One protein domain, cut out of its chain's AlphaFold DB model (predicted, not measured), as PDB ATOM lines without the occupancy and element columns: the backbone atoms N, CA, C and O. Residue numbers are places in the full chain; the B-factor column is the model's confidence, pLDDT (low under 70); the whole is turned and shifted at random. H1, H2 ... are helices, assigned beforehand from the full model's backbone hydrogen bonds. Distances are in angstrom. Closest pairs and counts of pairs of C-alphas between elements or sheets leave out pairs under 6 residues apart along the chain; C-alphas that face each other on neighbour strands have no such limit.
ATOM      1  N   PHE A  32       5.365  19.120 -25.291       95.88
ATOM      2  CA  PHE A  32       6.629  18.378 -25.247       95.88
ATOM      3  C   PHE A  32       6.748  17.286 -26.320       95.88
ATOM      4  O   PHE A  32       7.846  16.796 -26.564       95.88
ATOM      5  N   ILE A  33       5.655  16.922 -27.002       95.00
ATOM      6  CA  ILE A  33       5.674  15.910 -28.064       95.00
ATOM      7  C   ILE A  33       5.947  16.569 -29.416       95.00
ATOM      8  O   ILE A  33       5.191  17.432 -29.880       95.00
ATOM      9  N   ASP A  34       7.014  16.123 -30.072       93.31
ATOM     10  CA  ASP A  34       7.382  16.578 -31.409       93.31
ATOM     11  C   ASP A  34       6.415  16.081 -32.490       93.31
ATOM     12  O   ASP A  34       5.668  15.114 -32.314       93.31
ATOM     13  N   LEU A  35       6.426  16.763 -33.637       91.25
ATOM     14  CA  LEU A  35       5.516  16.474 -34.746       91.25
ATOM     15  C   LEU A  35       5.599  15.020 -35.239       91.25
ATOM     16  O   LEU A  35       4.534  14.408 -35.326       91.25
ATOM     17  N   PRO A  36       6.785  14.420 -35.494       92.19
ATOM     18  CA  PRO A  36       6.855  13.044 -35.987       92.19
ATOM     19  C   PRO A  36       6.171  12.052 -35.043       92.19
ATOM     20  O   PRO A  36       5.290  11.308 -35.467       92.19
ATOM     21  N   LEU A  37       6.487  12.111 -33.743       94.12
ATOM     22  CA  LEU A  37       5.852  11.263 -32.734       94.12
ATOM     23  C   LEU A  37       4.347  11.547 -32.613       94.12
ATOM     24  O   LEU A  37       3.560  10.619 -32.463       94.12
ATOM     25  N   SER A  38       3.925  12.808 -32.751       93.38
ATOM     26  CA  SER A  38       2.501  13.172 -32.748       93.38
ATOM     27  C   SER A  38       1.719  12.485 -33.876       93.38
ATOM     28  O   SER A  38       0.583  12.077 -33.654       93.38
ATOM     29  N   TYR A  39       2.307  12.335 -35.068       90.25
ATOM     30  CA  TYR A  39       1.675  11.609 -36.176       90.25
ATOM     31  C   TYR A  39       1.625  10.103 -35.928       90.25
ATOM     32  O   TYR A  39       0.608   9.477 -36.213       90.25
ATOM     33  N   VAL A  40       2.672   9.522 -35.331       92.38
ATOM     34  CA  VAL A  40       2.631   8.109 -34.923       92.38
ATOM     35  C   VAL A  40       1.483   7.871 -33.938       92.38
ATOM     36  O   VAL A  40       0.667   6.982 -34.161       92.38
ATOM     37  N   LEU A  41       1.361   8.716 -32.911       93.50
ATOM     38  CA  LEU A  41       0.269   8.648 -31.935       93.50
ATOM     39  C   LEU A  41      -1.108   8.866 -32.580       93.50
ATOM     40  O   LEU A  41      -2.072   8.207 -32.204       93.50
ATOM     41  N   LEU A  42      -1.220   9.772 -33.556       90.94
ATOM     42  CA  LEU A  42      -2.466   9.993 -34.292       90.94
ATOM     43  C   LEU A  42      -2.916   8.732 -35.043       90.94
ATOM     44  O   LEU A  42      -4.101   8.399 -35.016       90.94
ATOM     45  N   ASP A  43      -1.981   8.032 -35.683       89.50
ATOM     46  CA  ASP A  43      -2.282   6.813 -36.435       89.50
ATOM     47  C   ASP A  43      -2.735   5.669 -35.513       89.50
ATOM     48  O   ASP A  43      -3.649   4.921 -35.862       89.50
ATOM     49  N   GLU A  44      -2.191   5.578 -34.294       91.06
ATOM     50  CA  GLU A  44      -2.669   4.625 -33.277       91.06
ATOM     51  C   GLU A  44      -4.137   4.880 -32.877       91.06
ATOM     52  O   GLU A  44      -4.890   3.944 -32.586       91.06
ATOM     53  N   LEU A  45      -4.600   6.136 -32.929       91.12
ATOM     54  CA  LEU A  45      -5.993   6.495 -32.636       91.12
ATOM     55  C   LEU A  45      -6.963   6.210 -33.796       91.12
ATOM     56  O   LEU A  45      -8.180   6.290 -33.606       91.12
ATOM     57  N   GLU A  46      -6.488   5.825 -34.986       87.69
ATOM     58  CA  GLU A  46      -7.359   5.599 -36.148       87.69
ATOM     59  C   GLU A  46      -8.411   4.507 -35.880       87.69
ATOM     60  O   GLU A  46      -9.583   4.638 -36.256       87.69
ATOM     61  N   LYS A  47      -8.017   3.430 -35.188       87.06
ATOM     62  CA  LYS A  47      -8.933   2.342 -34.807       87.06
ATOM     63  C   LYS A  47     -10.025   2.835 -33.863       87.06
ATOM     64  O   LYS A  47     -11.194   2.497 -34.058       87.06
ATOM     65  N   PHE A  48      -9.670   3.676 -32.895       89.94
ATOM     66  CA  PHE A  48     -10.633   4.295 -31.990       89.94
ATOM     67  C   PHE A  48     -11.657   5.145 -32.756       89.94
ATOM     68  O   PHE A  48     -12.859   5.032 -32.516       89.94
ATOM     69  N   TYR A  49     -11.230   5.931 -33.748       87.75
ATOM     70  CA  TYR A  49     -12.155   6.747 -34.546       87.75
ATOM     71  C   TYR A  49     -13.163   5.913 -35.333       87.75
ATOM     72  O   TYR A  49     -14.328   6.293 -35.440       87.75
ATOM     73  N   LYS A  50     -12.746   4.756 -35.855       87.00
ATOM     74  CA  LYS A  50     -13.657   3.831 -36.546       87.00
ATOM     75  C   LYS A  50     -14.717   3.278 -35.592       87.00
ATOM     76  O   LYS A  50     -15.900   3.326 -35.919       87.00
ATOM     77  N   ILE A  51     -14.298   2.827 -34.408       89.19
ATOM     78  CA  ILE A  51     -15.196   2.282 -33.377       89.19
ATOM     79  C   ILE A  51     -16.195   3.346 -32.917       89.19
ATOM     80  O   ILE A  51     -17.404   3.122 -32.915       89.19
ATOM     81  N   THR A  52     -15.704   4.533 -32.570       88.25
ATOM     82  CA  THR A  52     -16.549   5.615 -32.050       88.25
ATOM     83  C   THR A  52     -17.513   6.166 -33.097       88.25
ATOM     84  O   THR A  52     -18.651   6.478 -32.758       88.25
ATOM     85  N   ALA A  53     -17.125   6.201 -34.377       86.81
ATOM     86  CA  ALA A  53     -18.030   6.533 -35.478       86.81
ATOM     87  C   ALA A  53     -19.170   5.519 -35.638       86.81
ATOM     88  O   ALA A  53     -20.315   5.920 -35.839       86.81
ATOM     89  N   GLN A  54     -18.871   4.222 -35.540       87.38
ATOM     90  CA  GLN A  54     -19.899   3.180 -35.581       87.38
ATOM     91  C   GLN A  54     -20.838   3.292 -34.381       87.38
ATOM     92  O   GLN A  54     -22.053   3.239 -34.549       87.38
ATOM     93  N   TYR A  55     -20.287   3.521 -33.191       85.44
ATOM     94  CA  TYR A  55     -21.086   3.698 -31.986       85.44
ATOM     95  C   TYR A  55     -22.014   4.915 -32.073       85.44
ATOM     96  O   TYR A  55     -23.208   4.799 -31.821       85.44
ATOM     97  N   ALA A  56     -21.504   6.062 -32.531       85.69
ATOM     98  CA  ALA A  56     -22.320   7.251 -32.760       85.69
ATOM     99  C   ALA A  56     -23.463   6.999 -33.758       85.69
ATOM    100  O   ALA A  56     -24.564   7.505 -33.563       85.69
ATOM    101  N   ALA A  57     -23.234   6.201 -34.807       85.50
ATOM    102  CA  ALA A  57     -24.288   5.832 -35.751       85.50
ATOM    103  C   ALA A  57     -25.387   4.977 -35.094       85.50
ATOM    104  O   ALA A  57     -26.568   5.199 -35.358       85.50
ATOM    105  N   VAL A  58     -25.012   4.048 -34.206       86.44
ATOM    106  CA  VAL A  58     -25.963   3.239 -33.426       86.44
ATOM    107  C   VAL A  58     -26.805   4.128 -32.506       86.44
ATOM    108  O   VAL A  58     -28.032   4.022 -32.524       86.44
ATOM    109  N   LEU A  59     -26.180   5.074 -31.803       84.38
ATOM    110  CA  LEU A  59     -26.893   6.036 -30.958       84.38
ATOM    111  C   LEU A  59     -27.890   6.890 -31.753       84.38
ATOM    112  O   LEU A  59     -29.050   7.009 -31.373       84.38
ATOM    113  N   VAL A  60     -27.477   7.430 -32.906       82.19
ATOM    114  CA  VAL A  60     -28.360   8.230 -33.780       82.19
ATOM    115  C   VAL A  60     -29.541   7.408 -34.311       82.19
ATOM    116  O   VAL A  60     -30.613   7.961 -34.546       82.19
ATOM    117  N   SER A  61     -29.383   6.089 -34.461       84.94
ATOM    118  CA  SER A  61     -30.480   5.187 -34.837       84.94
ATOM    119  C   SER A  61     -31.454   4.855 -33.692       84.94
ATOM    120  O   SER A  61     -32.401   4.102 -33.903       84.94
ATOM    121  N   GLY A  62     -31.243   5.416 -32.494       80.75
ATOM    122  CA  GLY A  62     -32.057   5.172 -31.299       80.75
ATOM    123  C   GLY A  62     -31.641   3.935 -30.497       80.75
ATOM    124  O   GLY A  62     -32.350   3.533 -29.576       80.75
ATOM    125  N   GLY A  63     -30.511   3.309 -30.841       78.44
ATOM    126  CA  GLY A  63     -29.963   2.181 -30.101       78.44
ATOM    127  C   GLY A  63     -29.054   2.662 -28.978       78.44
ATOM    128  O   GLY A  63     -27.903   2.996 -29.230       78.44
ATOM    129  N   MET A  64     -29.531   2.656 -27.735       75.19
ATOM    130  CA  MET A  64     -28.678   2.927 -26.575       75.19
ATOM    131  C   MET A  64     -28.061   1.613 -26.082       75.19
ATOM    132  O   MET A  64     -28.753   0.751 -25.539       75.19
ATOM    133  N   VAL A  65     -26.755   1.442 -26.300       78.50
ATOM    134  CA  VAL A  65     -26.005   0.252 -25.863       78.50
ATOM    135  C   VAL A  65     -24.869   0.698 -24.946       78.50
ATOM    136  O   VAL A  65     -24.016   1.467 -25.401       78.50
ATOM    137  N   PRO A  66     -24.819   0.241 -23.682       84.00
ATOM    138  CA  PRO A  66     -23.684   0.505 -22.810       84.00
ATOM    139  C   PRO A  66     -22.386  -0.024 -23.422       84.00
ATOM    140  O   PRO A  66     -22.351  -1.130 -23.969       84.00
ATOM    141  N   VAL A  67     -21.310   0.753 -23.322       87.19
ATOM    142  CA  VAL A  67     -19.991   0.368 -23.841       87.19
ATOM    143  C   VAL A  67     -19.033   0.139 -22.691       87.19
ATOM    144  O   VAL A  67     -18.923   0.958 -21.790       87.19
ATOM    145  N   ASP A  68     -18.288  -0.957 -22.743       90.38
ATOM    146  CA  ASP A  68     -17.192  -1.195 -21.813       90.38
ATOM    147  C   ASP A  68     -16.006  -0.270 -22.136       90.38
ATOM    148  O   ASP A  68     -15.224  -0.537 -23.054       90.38
ATOM    149  N   THR A  69     -15.900   0.844 -21.407       90.50
ATOM    150  CA  THR A  69     -14.878   1.876 -21.629       90.50
ATOM    151  C   THR A  69     -13.483   1.448 -21.179       90.50
ATOM    152  O   THR A  69     -12.509   2.028 -21.660       90.50
ATOM    153  N   SER A  70     -13.352   0.381 -20.377       93.00
ATOM    154  CA  SER A  70     -12.043  -0.192 -20.011       93.00
ATOM    155  C   SER A  70     -11.262  -0.671 -21.241       93.00
ATOM    156  O   SER A  70     -10.038  -0.590 -21.308       93.00
ATOM    157  N   LYS A  71     -11.970  -1.049 -22.314       92.88
ATOM    158  CA  LYS A  71     -11.363  -1.434 -23.600       92.88
ATOM    159  C   LYS A  71     -10.674  -0.277 -24.325       92.88
ATOM    160  O   LYS A  71     -10.019  -0.505 -25.346       92.88
ATOM    161  N   PHE A  72     -10.831   0.957 -23.842       94.31
ATOM    162  CA  PHE A  72     -10.238   2.150 -24.437       94.31
ATOM    163  C   PHE A  72      -9.061   2.728 -23.651       94.31
ATOM    164  O   PHE A  72      -8.529   3.751 -24.077       94.31
ATOM    165  N   GLU A  73      -8.598   2.072 -22.582       94.31
ATOM    166  CA  GLU A  73      -7.469   2.541 -21.760       94.31
ATOM    167  C   GLU A  73      -6.220   2.864 -22.595       94.31
ATOM    168  O   GLU A  73      -5.658   3.952 -22.470       94.31
ATOM    169  N   GLN A  74      -5.851   1.993 -23.541       94.81
ATOM    170  CA  GLN A  74      -4.716   2.244 -24.442       94.81
ATOM    171  C   GLN A  74      -4.899   3.514 -25.296       94.81
ATOM    172  O   GLN A  74      -3.948   4.252 -25.541       94.81
ATOM    173  N   TYR A  75      -6.127   3.806 -25.742       94.94
ATOM    174  CA  TYR A  75      -6.403   4.997 -26.546       94.94
ATOM    175  C   TYR A  75      -6.453   6.249 -25.674       94.94
ATOM    176  O   TYR A  75      -6.067   7.320 -26.137       94.94
ATOM    177  N   ALA A  76      -6.887   6.123 -24.417       94.94
ATOM    178  CA  ALA A  76      -6.809   7.197 -23.438       94.94
ATOM    179  C   ALA A  76      -5.349   7.571 -23.145       94.94
ATOM    180  O   ALA A  76      -5.014   8.754 -23.132       94.94
ATOM    181  N   GLU A  77      -4.463   6.584 -22.995       95.06
ATOM    182  CA  GLU A  77      -3.027   6.815 -22.817       95.06
ATOM    183  C   GLU A  77      -2.421   7.545 -24.028       95.06
ATOM    184  O   GLU A  77      -1.828   8.617 -23.884       95.06
ATOM    185  N   VAL A  78      -2.647   7.022 -25.239       96.06
ATOM    186  CA  VAL A  78      -2.170   7.633 -26.492       96.06
ATOM    187  C   VAL A  78      -2.711   9.056 -26.658       96.06
ATOM    188  O   VAL A  78      -1.966   9.968 -27.017       96.06
ATOM    189  N   ALA A  79      -3.992   9.283 -26.363       95.38
ATOM    190  CA  ALA A  79      -4.603  10.606 -26.422       95.38
ATOM    191  C   ALA A  79      -4.039  11.571 -25.364       95.38
ATOM    192  O   ALA A  79      -3.879  12.762 -25.648       95.38
ATOM    193  N   GLY A  80      -3.708  11.059 -24.176       95.19
ATOM    194  CA  GLY A  80      -3.029  11.792 -23.107       95.19
ATOM    195  C   GLY A  80      -1.653  12.296 -23.535       95.19
ATOM    196  O   GLY A  80      -1.348  13.470 -23.322       95.19
ATOM    197  N   LEU A  81      -0.874  11.458 -24.225       96.56
ATOM    198  CA  LEU A  81       0.391  11.868 -24.841       96.56
ATOM    199  C   LEU A  81       0.163  12.875 -25.972       96.56
ATOM    200  O   LEU A  81       0.782  13.937 -25.990       96.56
ATOM    201  N   LEU A  82      -0.766  12.592 -26.891       94.94
ATOM    202  CA  LEU A  82      -1.024  13.438 -28.061       94.94
ATOM    203  C   LEU A  82      -1.462  14.860 -27.678       94.94
ATOM    204  O   LEU A  82      -1.137  15.816 -28.382       94.94
ATOM    205  N   ARG A  83      -2.138  15.024 -26.535       93.56
ATOM    206  CA  ARG A  83      -2.457  16.330 -25.940       93.56
ATOM    207  C   ARG A  83      -1.212  17.202 -25.717       93.56
ATOM    208  O   ARG A  83      -1.312  18.420 -25.845       93.56
ATOM    209  N   GLY A  84      -0.060  16.596 -25.441       94.31
ATOM    210  CA  GLY A  84       1.234  17.265 -25.304       94.31
ATOM    211  C   GLY A  84       1.901  17.658 -26.627       94.31
ATOM    212  O   GLY A  84       3.037  18.122 -26.605       94.31
ATOM    213  N   SER A  85       1.250  17.466 -27.780       93.88
ATOM    214  CA  SER A  85       1.806  17.827 -29.090       93.88
ATOM    215  C   SER A  85       2.090  19.318 -29.227       93.88
ATOM    216  O   SER A  85       1.224  20.157 -28.974       93.88
ATOM    217  N   LYS A  86       3.272  19.645 -29.764       92.19
ATOM    218  CA  LYS A  86       3.636  21.008 -30.194       92.19
ATOM    219  C   LYS A  86       2.703  21.555 -31.279       92.19
ATOM    220  O   LYS A  86       2.566  22.766 -31.439       92.19
ATOM    221  N   SER A  87       1.999  20.680 -31.997       89.19
ATOM    222  CA  SER A  87       0.897  21.088 -32.860       89.19
ATOM    223  C   SER A  87      -0.374  21.254 -32.040       89.19
ATOM    224  O   SER A  87      -1.008  20.270 -31.662       89.19
ATOM    225  N   ARG A  88      -0.831  22.502 -31.866       87.06
ATOM    226  CA  ARG A  88      -2.140  22.823 -31.249       87.06
ATOM    227  C   ARG A  88      -3.278  21.996 -31.830       87.06
ATOM    228  O   ARG A  88      -4.229  21.613 -31.154       87.06
ATOM    229  N   SER A  89      -3.172  21.742 -33.123       85.25
ATOM    230  CA  SER A  89      -4.166  21.015 -33.866       85.25
ATOM    231  C   SER A  89      -4.169  19.530 -33.445       85.25
ATOM    232  O   SER A  89      -5.240  18.976 -33.184       85.25
ATOM    233  N   LEU A  90      -3.009  18.864 -33.360       88.38
ATOM    234  CA  LEU A  90      -2.894  17.462 -32.927       88.38
ATOM    235  C   LEU A  90      -3.191  17.324 -31.429       88.38
ATOM    236  O   LEU A  90      -3.952  16.448 -31.033       88.38
ATOM    237  N   SER A  91      -2.738  18.282 -30.623       91.06
ATOM    238  CA  SER A  91      -3.109  18.401 -29.212       91.06
ATOM    239  C   SER A  91      -4.631  18.418 -29.019       91.06
ATOM    240  O   SER A  91      -5.177  17.647 -28.227       91.06
ATOM    241  N   SER A  92      -5.356  19.207 -29.821       89.25
ATOM    242  CA  SER A  92      -6.823  19.249 -29.777       89.25
ATOM    243  C   SER A  92      -7.487  17.906 -30.107       89.25
ATOM    244  O   SER A  92      -8.578  17.632 -29.597       89.25
ATOM    245  N   ILE A  93      -6.860  17.069 -30.935       89.94
ATOM    246  CA  ILE A  93      -7.343  15.716 -31.227       89.94
ATOM    247  C   ILE A  93      -7.195  14.819 -29.990       89.94
ATOM    248  O   ILE A  93      -8.149  14.120 -29.643       89.94
ATOM    249  N   GLY A  94      -6.064  14.905 -29.282       92.25
ATOM    250  CA  GLY A  94      -5.863  14.231 -27.994       92.25
ATOM    251  C   GLY A  94      -6.946  14.604 -26.976       92.25
ATOM    252  O   GLY A  94      -7.662  13.732 -26.483       92.25
ATOM    253  N   TYR A  95      -7.179  15.907 -26.761       91.00
ATOM    254  CA  TYR A  95      -8.269  16.391 -25.895       91.00
ATOM    255  C   TYR A  95      -9.643  15.847 -26.301       91.00
ATOM    256  O   TYR A  95     -10.420  15.417 -25.452       91.00
ATOM    257  N   SER A  96      -9.958  15.870 -27.597       90.44
ATOM    258  CA  SER A  96     -11.270  15.444 -28.099       90.44
ATOM    259  C   SER A  96     -11.483  13.940 -27.917       90.44
ATOM    260  O   SER A  96     -12.589  13.513 -27.603       90.44
ATOM    261  N   THR A  97     -10.420  13.150 -28.078       92.31
ATOM    262  CA  THR A  97     -10.434  11.696 -27.878       92.31
ATOM    263  C   THR A  97     -10.723  11.356 -26.416       92.31
ATOM    264  O   THR A  97     -11.660  10.610 -26.147       92.31
ATOM    265  N   LEU A  98     -10.005  11.980 -25.472       93.06
ATOM    266  CA  LEU A  98     -10.276  11.828 -24.036       93.06
ATOM    267  C   LEU A  98     -11.706  12.244 -23.686       93.06
ATOM    268  O   LEU A  98     -12.413  11.523 -22.988       93.06
ATOM    269  N   HIS A  99     -12.166  13.373 -24.233       90.88
ATOM    270  CA  HIS A  99     -13.518  13.864 -23.983       90.88
ATOM    271  C   HIS A  99     -14.588  12.874 -24.461       90.88
ATOM    272  O   HIS A  99     -15.602  12.699 -23.790       90.88
ATOM    273  N   ILE A 100     -14.387  12.216 -25.606       91.75
ATOM    274  CA  ILE A 100     -15.298  11.176 -26.104       91.75
ATOM    275  C   ILE A 100     -15.355   9.994 -25.137       91.75
ATOM    276  O   ILE A 100     -16.457   9.557 -24.821       91.75
ATOM    277  N   ILE A 101     -14.211   9.522 -24.633       93.25
ATOM    278  CA  ILE A 101     -14.159   8.416 -23.662       93.25
ATOM    279  C   ILE A 101     -14.938   8.790 -22.393       93.25
ATOM    280  O   ILE A 101     -15.858   8.071 -22.014       93.25
ATOM    281  N   THR A 102     -14.682   9.965 -21.811       91.69
ATOM    282  CA  THR A 102     -15.436  10.443 -20.638       91.69
ATOM    283  C   THR A 102     -16.927  10.619 -20.934       91.69
ATOM    284  O   THR A 102     -17.771  10.357 -20.082       91.69
ATOM    285  N   THR A 103     -17.289  11.040 -22.149       90.00
ATOM    286  CA  THR A 103     -18.704  11.161 -22.539       90.00
ATOM    287  C   THR A 103     -19.367   9.783 -22.634       90.00
ATOM    288  O   THR A 103     -20.506   9.642 -22.214       90.00
ATOM    289  N   MET A 104     -18.666   8.752 -23.119       90.06
ATOM    290  CA  MET A 104     -19.174   7.371 -23.100       90.06
ATOM    291  C   MET A 104     -19.407   6.872 -21.669       90.06
ATOM    292  O   MET A 104     -20.431   6.253 -21.399       90.06
ATOM    293  N   GLU A 105     -18.504   7.184 -20.738       91.50
ATOM    294  CA  GLU A 105     -18.685   6.857 -19.316       91.50
ATOM    295  C   GLU A 105     -19.909   7.569 -18.730       91.50
ATOM    296  O   GLU A 105     -20.727   6.955 -18.047       91.50
ATOM    297  N   GLN A 106     -20.075   8.858 -19.034       89.81
ATOM    298  CA  GLN A 106     -21.247   9.627 -18.620       89.81
ATOM    299  C   GLN A 106     -22.543   9.076 -19.216       89.81
ATOM    300  O   GLN A 106     -23.552   9.037 -18.514       89.81
ATOM    301  N   LEU A 107     -22.512   8.613 -20.466       88.06
ATOM    302  CA  LEU A 107     -23.647   7.972 -21.122       88.06
ATOM    303  C   LEU A 107     -24.029   6.665 -20.419       88.06
ATOM    304  O   LEU A 107     -25.193   6.460 -20.090       88.06
ATOM    305  N   ASN A 108     -23.041   5.818 -20.107       89.31
ATOM    306  CA  ASN A 108     -23.254   4.579 -19.355       89.31
ATOM    307  C   ASN A 108     -23.888   4.834 -17.978       89.31
ATOM    308  O   ASN A 108     -24.643   3.998 -17.486       89.31
ATOM    309  N   MET A 109     -23.586   5.978 -17.359       89.31
ATOM    310  CA  MET A 109     -24.160   6.402 -16.078       89.31
ATOM    311  C   MET A 109     -25.512   7.128 -16.210       89.31
ATOM    312  O   MET A 109     -26.106   7.469 -15.191       89.31
ATOM    313  N   GLY A 110     -25.999   7.402 -17.425       86.62
ATOM    314  CA  GLY A 110     -27.225   8.178 -17.657       86.62
ATOM    315  C   GLY A 110     -27.090   9.681 -17.370       86.62
ATOM    316  O   GLY A 110     -28.091  10.369 -17.194       86.62
ATOM    317  N   ASN A 111     -25.860  10.200 -17.315       86.62
ATOM    318  CA  ASN A 111     -25.554  11.589 -16.955       86.62
ATOM    319  C   ASN A 111     -25.458  12.539 -18.163       86.62
ATOM    320  O   ASN A 111     -25.238  13.737 -17.985       86.62
ATOM    321  N   CYS A 112     -25.568  12.028 -19.390       82.56
ATOM    322  CA  CYS A 112     -25.576  12.840 -20.606       82.56
ATOM    323  C   CYS A 112     -26.434  12.194 -21.701       82.56
ATOM    324  O   CYS A 112     -26.765  11.013 -21.605       82.56
ATOM    325  N   ASP A 113     -26.798  12.977 -22.719       81.25
ATOM    326  CA  ASP A 113     -27.605  12.511 -23.847       81.25
ATOM    327  C   ASP A 113     -26.769  11.899 -24.989       81.25
ATOM    328  O   ASP A 113     -25.590  12.207 -25.191       81.25
ATOM    329  N   ASP A 114     -27.423  11.042 -25.777       77.19
ATOM    330  CA  ASP A 114     -26.839  10.362 -26.940       77.19
ATOM    331  C   ASP A 114     -26.319  11.354 -28.003       77.19
ATOM    332  O   ASP A 114     -25.291  11.130 -28.658       77.19
ATOM    333  N   LEU A 115     -27.012  12.488 -28.161       76.56
ATOM    334  CA  LEU A 115     -26.705  13.515 -29.157       76.56
ATOM    335  C   LEU A 115     -25.362  14.203 -28.873       76.56
ATOM    336  O   LEU A 115     -24.595  14.483 -29.803       76.56
ATOM    337  N   SER A 116     -25.041  14.425 -27.597       76.81
ATOM    338  CA  SER A 116     -23.770  14.995 -27.155       76.81
ATOM    339  C   SER A 116     -22.589  14.151 -27.617       76.81
ATOM    340  O   SER A 116     -21.584  14.705 -28.071       76.81
ATOM    341  N   LEU A 117     -22.693  12.821 -27.553       78.12
ATOM    342  CA  LEU A 117     -21.631  11.942 -28.036       78.12
ATOM    343  C   LEU A 117     -21.538  11.952 -29.565       78.12
ATOM    344  O   LEU A 117     -20.441  12.097 -30.111       78.12
ATOM    345  N   ALA A 118     -22.673  11.857 -30.261       77.00
ATOM    346  CA  ALA A 118     -22.709  11.828 -31.722       77.00
ATOM    347  C   ALA A 118     -22.086  13.089 -32.353       77.00
ATOM    348  O   ALA A 118     -21.250  12.991 -33.256       77.00
ATOM    349  N   ILE A 119     -22.412  14.276 -31.827       79.19
ATOM    350  CA  ILE A 119     -21.834  15.554 -32.279       79.19
ATOM    351  C   ILE A 119     -20.317  15.581 -32.062       79.19
ATOM    352  O   ILE A 119     -19.563  16.060 -32.914       79.19
ATOM    353  N   ARG A 120     -19.835  15.063 -30.929       78.06
ATOM    354  CA  ARG A 120     -18.401  15.050 -30.603       78.06
ATOM    355  C   ARG A 120     -17.614  14.146 -31.539       78.06
ATOM    356  O   ARG A 120     -16.566  14.558 -32.038       78.06
ATOM    357  N   VAL A 121     -18.142  12.960 -31.822       78.44
ATOM    358  CA  VAL A 121     -17.544  12.022 -32.776       78.44
ATOM    359  C   VAL A 121     -17.510  12.623 -34.184       78.44
ATOM    360  O   VAL A 121     -16.473  12.562 -34.847       78.44
ATOM    361  N   LEU A 122     -18.593  13.274 -34.624       75.62
ATOM    362  CA  LEU A 122     -18.634  13.960 -35.919       75.62
ATOM    363  C   LEU A 122     -17.584  15.079 -36.008       75.62
ATOM    364  O   LEU A 122     -16.838  15.148 -36.984       75.62
ATOM    365  N   ASN A 123     -17.478  15.919 -34.976       78.62
ATOM    366  CA  ASN A 123     -16.498  17.007 -34.924       78.62
ATOM    367  C   ASN A 123     -15.053  16.499 -34.959       78.62
ATOM    368  O   ASN A 123     -14.209  17.082 -35.642       78.62
ATOM    369  N   LEU A 124     -14.756  15.416 -34.239       78.94
ATOM    370  CA  LEU A 124     -13.438  14.788 -34.272       78.94
ATOM    371  C   LEU A 124     -13.119  14.243 -35.666       78.94
ATOM    372  O   LEU A 124     -12.028  14.478 -36.183       78.94
ATOM    373  N   ARG A 125     -14.094  13.581 -36.294       73.88
ATOM    374  CA  ARG A 125     -13.968  13.055 -37.651       73.88
ATOM    375  C   ARG A 125     -13.694  14.176 -38.655       73.88
ATOM    376  O   ARG A 125     -12.719  14.103 -39.390       73.88
ATOM    377  N   LEU A 126     -14.471  15.258 -38.651       66.00
ATOM    378  CA  LEU A 126     -14.226  16.405 -39.538       66.00
ATOM    379  C   LEU A 126     -12.810  16.983 -39.357       66.00
ATOM    380  O   LEU A 126     -12.126  17.275 -40.336       66.00
ATOM    381  N   ARG A 127     -12.328  17.081 -38.111       69.25
ATOM    382  CA  ARG A 127     -10.969  17.565 -37.809       69.25
ATOM    383  C   ARG A 127      -9.863  16.624 -38.286       69.25
ATOM    384  O   ARG A 127      -8.792  17.126 -38.620       69.25
ATOM    385  N   SER A 128     -10.091  15.309 -38.294       66.94
ATOM    386  CA  SER A 128      -9.112  14.333 -38.783       66.94
ATOM    387  C   SER A 128      -9.087  14.243 -40.313       66.94
ATOM    388  O   SER A 128      -8.009  14.103 -40.883       66.94
ATOM    389  N   TYR A 129     -10.232  14.405 -40.991       57.00
ATOM    390  CA  TYR A 129     -10.292  14.446 -42.461       57.00
ATOM    391  C   TYR A 129      -9.637  15.700 -43.041       57.00
ATOM    392  O   TYR A 129      -8.789  15.579 -43.915       57.00
ATOM    393  N   HIS A 130      -9.957  16.890 -42.518       53.31
ATOM    394  CA  HIS A 130      -9.430  18.151 -43.061       53.31
ATOM    395  C   HIS A 130      -7.920  18.333 -42.907       53.31
ATOM    396  O   HIS A 130      -7.368  19.283 -43.456       53.31
ATOM    397  N   ARG A 131      -7.245  17.476 -42.134       58.59
ATOM    398  CA  ARG A 131      -5.819  17.647 -41.863       58.59
ATOM    399  C   ARG A 131      -4.889  16.748 -42.640       58.59
ATOM    400  O   ARG A 131      -3.770  17.187 -42.862       58.59
ATOM    401  N   LYS A 132      -5.378  15.640 -43.203       52.59
ATOM    402  CA  LYS A 132      -4.605  14.898 -44.207       52.59
ATOM    403  C   LYS A 132      -4.204  15.776 -45.408       52.59
ATOM    404  O   LYS A 132      -3.233  15.438 -46.080       52.59
ATOM    405  N   ASP A 133      -4.883  16.907 -45.609       46.44
ATOM    406  CA  ASP A 133      -4.655  17.854 -46.706       46.44
ATOM    407  C   ASP A 133      -3.775  19.068 -46.328       46.44
ATOM    408  O   ASP A 133      -3.417  19.854 -47.200       46.44
ATOM    409  N   LEU A 134      -3.422  19.252 -45.047       50.38
ATOM    410  CA  LEU A 134      -2.657  20.414 -44.543       50.38
ATOM    411  C   LEU A 134      -1.273  20.033 -43.994       50.38
ATOM    412  O   LEU A 134      -0.648  20.808 -43.266       50.38
ATOM    413  N   GLU A 135      -0.818  18.819 -44.284       63.44
ATOM    414  CA  GLU A 135       0.404  18.257 -43.719       63.44
ATOM    415  C   GLU A 135       1.639  18.624 -44.545       63.44
ATOM    416  O   GLU A 135       1.649  18.510 -45.767       63.44
ATOM    417  N   ASP A 136       2.693  19.046 -43.845       68.44
ATOM    418  CA  ASP A 136       4.044  19.174 -44.389       68.44
ATOM    419  C   ASP A 136       4.585  17.768 -44.693       68.44
ATOM    420  O   ASP A 136       4.720  16.935 -43.789       68.44
ATOM    421  N   GLU A 137       4.869  17.497 -45.966       74.38
ATOM    422  CA  GLU A 137       5.373  16.215 -46.475       74.38
ATOM    423  C   GLU A 137       6.628  15.753 -45.711       74.38
ATOM    424  O   GLU A 137       6.746  14.582 -45.347       74.38
ATOM    425  N   SER A 138       7.480  16.699 -45.298       82.00
ATOM    426  CA  SER A 138       8.672  16.443 -44.482       82.00
ATOM    427  C   SER A 138       8.347  15.825 -43.112       82.00
ATOM    428  O   SER A 138       9.049  14.935 -42.612       82.00
ATOM    429  N   CYS A 139       7.240  16.249 -42.491       80.69
ATOM    430  CA  CYS A 139       6.806  15.704 -41.206       80.69
ATOM    431  C   CYS A 139       6.258  14.279 -41.341       80.69
ATOM    432  O   CYS A 139       6.448  13.470 -40.430       80.69
ATOM    433  N   ARG A 140       5.606  13.956 -42.469       77.62
ATOM    434  CA  ARG A 140       5.136  12.594 -42.764       77.62
ATOM    435  C   ARG A 140       6.294  11.642 -42.987       77.62
ATOM    436  O   ARG A 140       6.292  10.552 -42.419       77.62
ATOM    437  N   ASP A 141       7.291  12.066 -43.754       87.62
ATOM    438  CA  ASP A 141       8.482  11.260 -44.003       87.62
ATOM    439  C   ASP A 141       9.253  11.000 -42.711       87.62
ATOM    440  O   ASP A 141       9.612   9.860 -42.427       87.62
ATOM    441  N   SER A 142       9.410  12.023 -41.868       88.94
ATOM    442  CA  SER A 142      10.018  11.867 -40.541       88.94
ATOM    443  C   SER A 142       9.216  10.916 -39.643       88.94
ATOM    444  O   SER A 142       9.795  10.097 -38.933       88.94
ATOM    445  N   ALA A 143       7.879  10.984 -39.670       89.88
ATOM    446  CA  ALA A 143       7.028  10.058 -38.921       89.88
ATOM    447  C   ALA A 143       7.145   8.621 -39.447       89.88
ATOM    448  O   ALA A 143       7.177   7.678 -38.659       89.88
ATOM    449  N   LYS A 144       7.244   8.445 -40.768       89.94
ATOM    450  CA  LYS A 144       7.453   7.141 -41.402       89.94
ATOM    451  C   LYS A 144       8.816   6.556 -41.032       89.94
ATOM    452  O   LYS A 144       8.871   5.420 -40.581       89.94
ATOM    453  N   GLN A 145       9.884   7.345 -41.125       92.62
ATOM    454  CA  GLN A 145      11.223   6.938 -40.695       92.62
ATOM    455  C   GLN A 145      11.244   6.531 -39.220       92.62
ATOM    456  O   GLN A 145      11.810   5.497 -38.877       92.62
ATOM    457  N   LEU A 146      10.579   7.302 -38.353       93.12
ATOM    458  CA  LEU A 146      10.464   6.962 -36.937       93.12
ATOM    459  C   LEU A 146       9.721   5.635 -36.727       93.12
ATOM    460  O   LEU A 146      10.111   4.860 -35.867       93.12
ATOM    461  N   LYS A 147       8.674   5.348 -37.509       92.00
ATOM    462  CA  LYS A 147       7.960   4.061 -37.450       92.00
ATOM    463  C   LYS A 147       8.810   2.884 -37.910       92.00
ATOM    464  O   LYS A 147       8.683   1.797 -37.346       92.00
ATOM    465  N   ASP A 148       9.637   3.102 -38.925       94.81
ATOM    466  CA  ASP A 148      10.514   2.075 -39.479       94.81
ATOM    467  C   ASP A 148      11.685   1.766 -38.519       94.81
ATOM    468  O   ASP A 148      12.119   0.616 -38.421       94.81
ATOM    469  N   ASP A 149      12.145   2.748 -37.730       96.31
ATOM    470  CA  ASP A 149      13.111   2.555 -36.640       96.31
ATOM    471  C   ASP A 149      12.419   2.264 -35.295       96.31
ATOM    472  O   ASP A 149      12.199   3.140 -34.452       96.31
ATOM    473  N   ARG A 150      12.126   0.978 -35.064       93.69
ATOM    474  CA  ARG A 150      11.493   0.482 -33.831       93.69
ATOM    475  C   ARG A 150      12.212   0.946 -32.558       93.69
ATOM    476  O   ARG A 150      11.557   1.289 -31.579       93.69
ATOM    477  N   VAL A 151      13.547   0.963 -32.561       96.19
ATOM    478  CA  VAL A 151      14.344   1.305 -31.373       96.19
ATOM    479  C   VAL A 151      14.218   2.793 -31.061       96.19
ATOM    480  O   VAL A 151      14.061   3.168 -29.895       96.19
ATOM    481  N   ALA A 152      14.272   3.643 -32.086       95.75
ATOM    482  CA  ALA A 152      14.047   5.074 -31.924       95.75
ATOM    483  C   ALA A 152      12.614   5.373 -31.464       95.75
ATOM    484  O   ALA A 152      12.432   6.180 -30.548       95.75
ATOM    485  N   LEU A 153      11.613   4.696 -32.039       95.31
ATOM    486  CA  LEU A 153      10.213   4.852 -31.646       95.31
ATOM    487  C   LEU A 153       9.979   4.455 -30.187       95.31
ATOM    488  O   LEU A 153       9.405   5.239 -29.434       95.31
ATOM    489  N   ASP A 154      10.446   3.277 -29.772       95.94
ATOM    490  CA  ASP A 154      10.252   2.781 -28.408       95.94
ATOM    491  C   ASP A 154      10.922   3.711 -27.384       95.94
ATOM    492  O   ASP A 154      10.333   4.031 -26.350       95.94
ATOM    493  N   ARG A 155      12.119   4.232 -27.697       96.94
ATOM    494  CA  ARG A 155      12.801   5.233 -26.861       96.94
ATOM    495  C   ARG A 155      12.008   6.537 -26.770       96.94
ATOM    496  O   ARG A 155      11.873   7.090 -25.679       96.94
ATOM    497  N   ALA A 156      11.503   7.033 -27.898       95.94
ATOM    498  CA  ALA A 156      10.727   8.267 -27.943       95.94
ATOM    499  C   ALA A 156       9.413   8.131 -27.158       95.94
ATOM    500  O   ALA A 156       9.068   9.020 -26.381       95.94
ATOM    501  N   LEU A 157       8.717   6.999 -27.300       96.19
ATOM    502  CA  LEU A 157       7.504   6.686 -26.545       96.19
ATOM    503  C   LEU A 157       7.779   6.552 -25.049       96.19
ATOM    504  O   LEU A 157       7.018   7.091 -24.251       96.19
ATOM    505  N   LEU A 158       8.858   5.868 -24.658       96.81
ATOM    506  CA  LEU A 158       9.228   5.732 -23.250       96.81
ATOM    507  C   LEU A 158       9.513   7.098 -22.623       96.81
ATOM    508  O   LEU A 158       8.907   7.439 -21.613       96.81
ATOM    509  N   SER A 159      10.353   7.912 -23.266       96.75
ATOM    510  CA  SER A 159      10.677   9.257 -22.783       96.75
ATOM    511  C   SER A 159       9.432  10.150 -22.692       96.75
ATOM    512  O   SER A 159       9.238  10.851 -21.698       96.75
ATOM    513  N   ALA A 160       8.548  10.081 -23.692       96.56
ATOM    514  CA  ALA A 160       7.276  10.791 -23.690       96.56
ATOM    515  C   ALA A 160       6.363  10.357 -22.534       96.56
ATOM    516  O   ALA A 160       5.759  11.209 -21.884       96.56
ATOM    517  N   ARG A 161       6.273   9.050 -22.264       96.50
ATOM    518  CA  ARG A 161       5.488   8.485 -21.159       96.50
ATOM    519  C   ARG A 161       6.031   8.906 -19.809       96.50
ATOM    520  O   ARG A 161       5.269   9.403 -18.994       96.50
ATOM    521  N   GLU A 162       7.333   8.756 -19.593       96.75
ATOM    522  CA  GLU A 162       7.984   9.161 -18.347       96.75
ATOM    523  C   GLU A 162       7.743  10.643 -18.071       96.75
ATOM    524  O   GLU A 162       7.284  11.003 -16.988       96.75
ATOM    525  N   HIS A 163       7.955  11.501 -19.074       96.19
ATOM    526  CA  HIS A 163       7.671  12.920 -18.928       96.19
ATOM    527  C   HIS A 163       6.188  13.170 -18.641       96.19
ATOM    528  O   HIS A 163       5.869  13.870 -17.683       96.19
ATOM    529  N   TYR A 164       5.279  12.561 -19.408       95.81
ATOM    530  CA  TYR A 164       3.842  12.704 -19.205       95.81
ATOM    531  C   TYR A 164       3.414  12.310 -17.793       95.81
ATOM    532  O   TYR A 164       2.678  13.056 -17.159       95.81
ATOM    533  N   GLU A 165       3.912  11.198 -17.262       95.12
ATOM    534  CA  GLU A 165       3.637  10.754 -15.896       95.12
ATOM    535  C   GLU A 165       4.033  11.811 -14.855       95.12
ATOM    536  O   GLU A 165       3.278  12.053 -13.909       95.12
ATOM    537  N   THR A 166       5.146  12.525 -15.065       95.50
ATOM    538  CA  THR A 166       5.550  13.621 -14.168       95.50
ATOM    539  C   THR A 166       4.634  14.843 -14.217       95.50
ATOM    540  O   THR A 166       4.587  15.586 -13.242       95.50
ATOM    541  N   ILE A 167       3.880  15.056 -15.301       93.19
ATOM    542  CA  ILE A 167       3.061  16.266 -15.495       93.19
ATOM    543  C   ILE A 167       1.562  15.990 -15.649       93.19
ATOM    544  O   ILE A 167       0.775  16.930 -15.724       93.19
ATOM    545  N   LYS A 168       1.118  14.729 -15.701       90.81
ATOM    546  CA  LYS A 168      -0.276  14.382 -16.035       90.81
ATOM    547  C   LYS A 168      -1.293  14.934 -15.038       90.81
ATOM    548  O   LYS A 168      -2.419  15.220 -15.424       90.81
ATOM    549  N   HIS A 169      -0.875  15.119 -13.787       89.31
ATOM    550  CA  HIS A 169      -1.673  15.699 -12.706       89.31
ATOM    551  C   HIS A 169      -1.825  17.230 -12.805       89.31
ATOM    552  O   HIS A 169      -2.568  17.817 -12.029       89.31
TER     553      HIS A 169
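This is residues 32 to 169 of the 171 residues of an uncharacterized protein of Brevibacillus sp. BC25 (UniProt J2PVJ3). H3, H4 and H5 fold back on one another as two successive helical hairpins, with H1 and H2 following end to end over them, H1 on H3 and H2 on H5. At the end where H1 begins, H6 and H7 meet at a corner and cap the body, and residues 132 to 137 stick out. The printed part has 138 residues and is all helix, with seven named helices, H1 to H7. It is compact, with a radius of gyration of the C-alphas of 15.7 A and spans of 45 by 34 by 23 A.

H1, residues 35 to 44, H3, residues 69 to 82, and H4, residues 88 to 108, form an up and down bundle, each running against the one before. H1 and H3 touch at Ser 38 and Leu 82, closest C-alphas 5.9 A apart. H3 and H4, a hairpin, touch at Ala 79 and Gly 94, 4.1 A between closest C-alphas, at a shallow tilt of 18 degrees. H5, residues 114 to 129, touches H4 as a second hairpin, closest C-alphas Thr 103 and Leu 117, 6.3 A. H2, residues 46 to 60, touches H5, closest C-alphas Ala 56 and Ala 118, 4.7 A. H6, residues 137 to 148, touches H1, closest C-alphas Pro 36 and Ala 143, 4.2 A, at a steep tilt of 63 degrees. H7, residues 150 to 169, touches H6 only at the corner, and only just, with 3 pairs of C-alphas within 8 A, closest Leu 146 and Leu 153, 5.7 A. Every O i to N i+4 pair is within hydrogen-bond range in H1, H2, H4, H5 and H6, against 7 of 10 in H3 and 15 of 16 in H7.

H1 begins at C-alpha 35 (5.516, 16.474, -34.746). H4 is 30.3 A long, H7 29.2 A, H5 23.1 A and H2 21.3 A. H7 ends at C-alpha 169 (-1.673, 15.699, -12.706).

The C-alphas farthest apart, of Gly 62 and Val 151, are 46.6 A apart. The printed part has no cut, and no link is long. Residues 126 to 136 have pLDDT under 70.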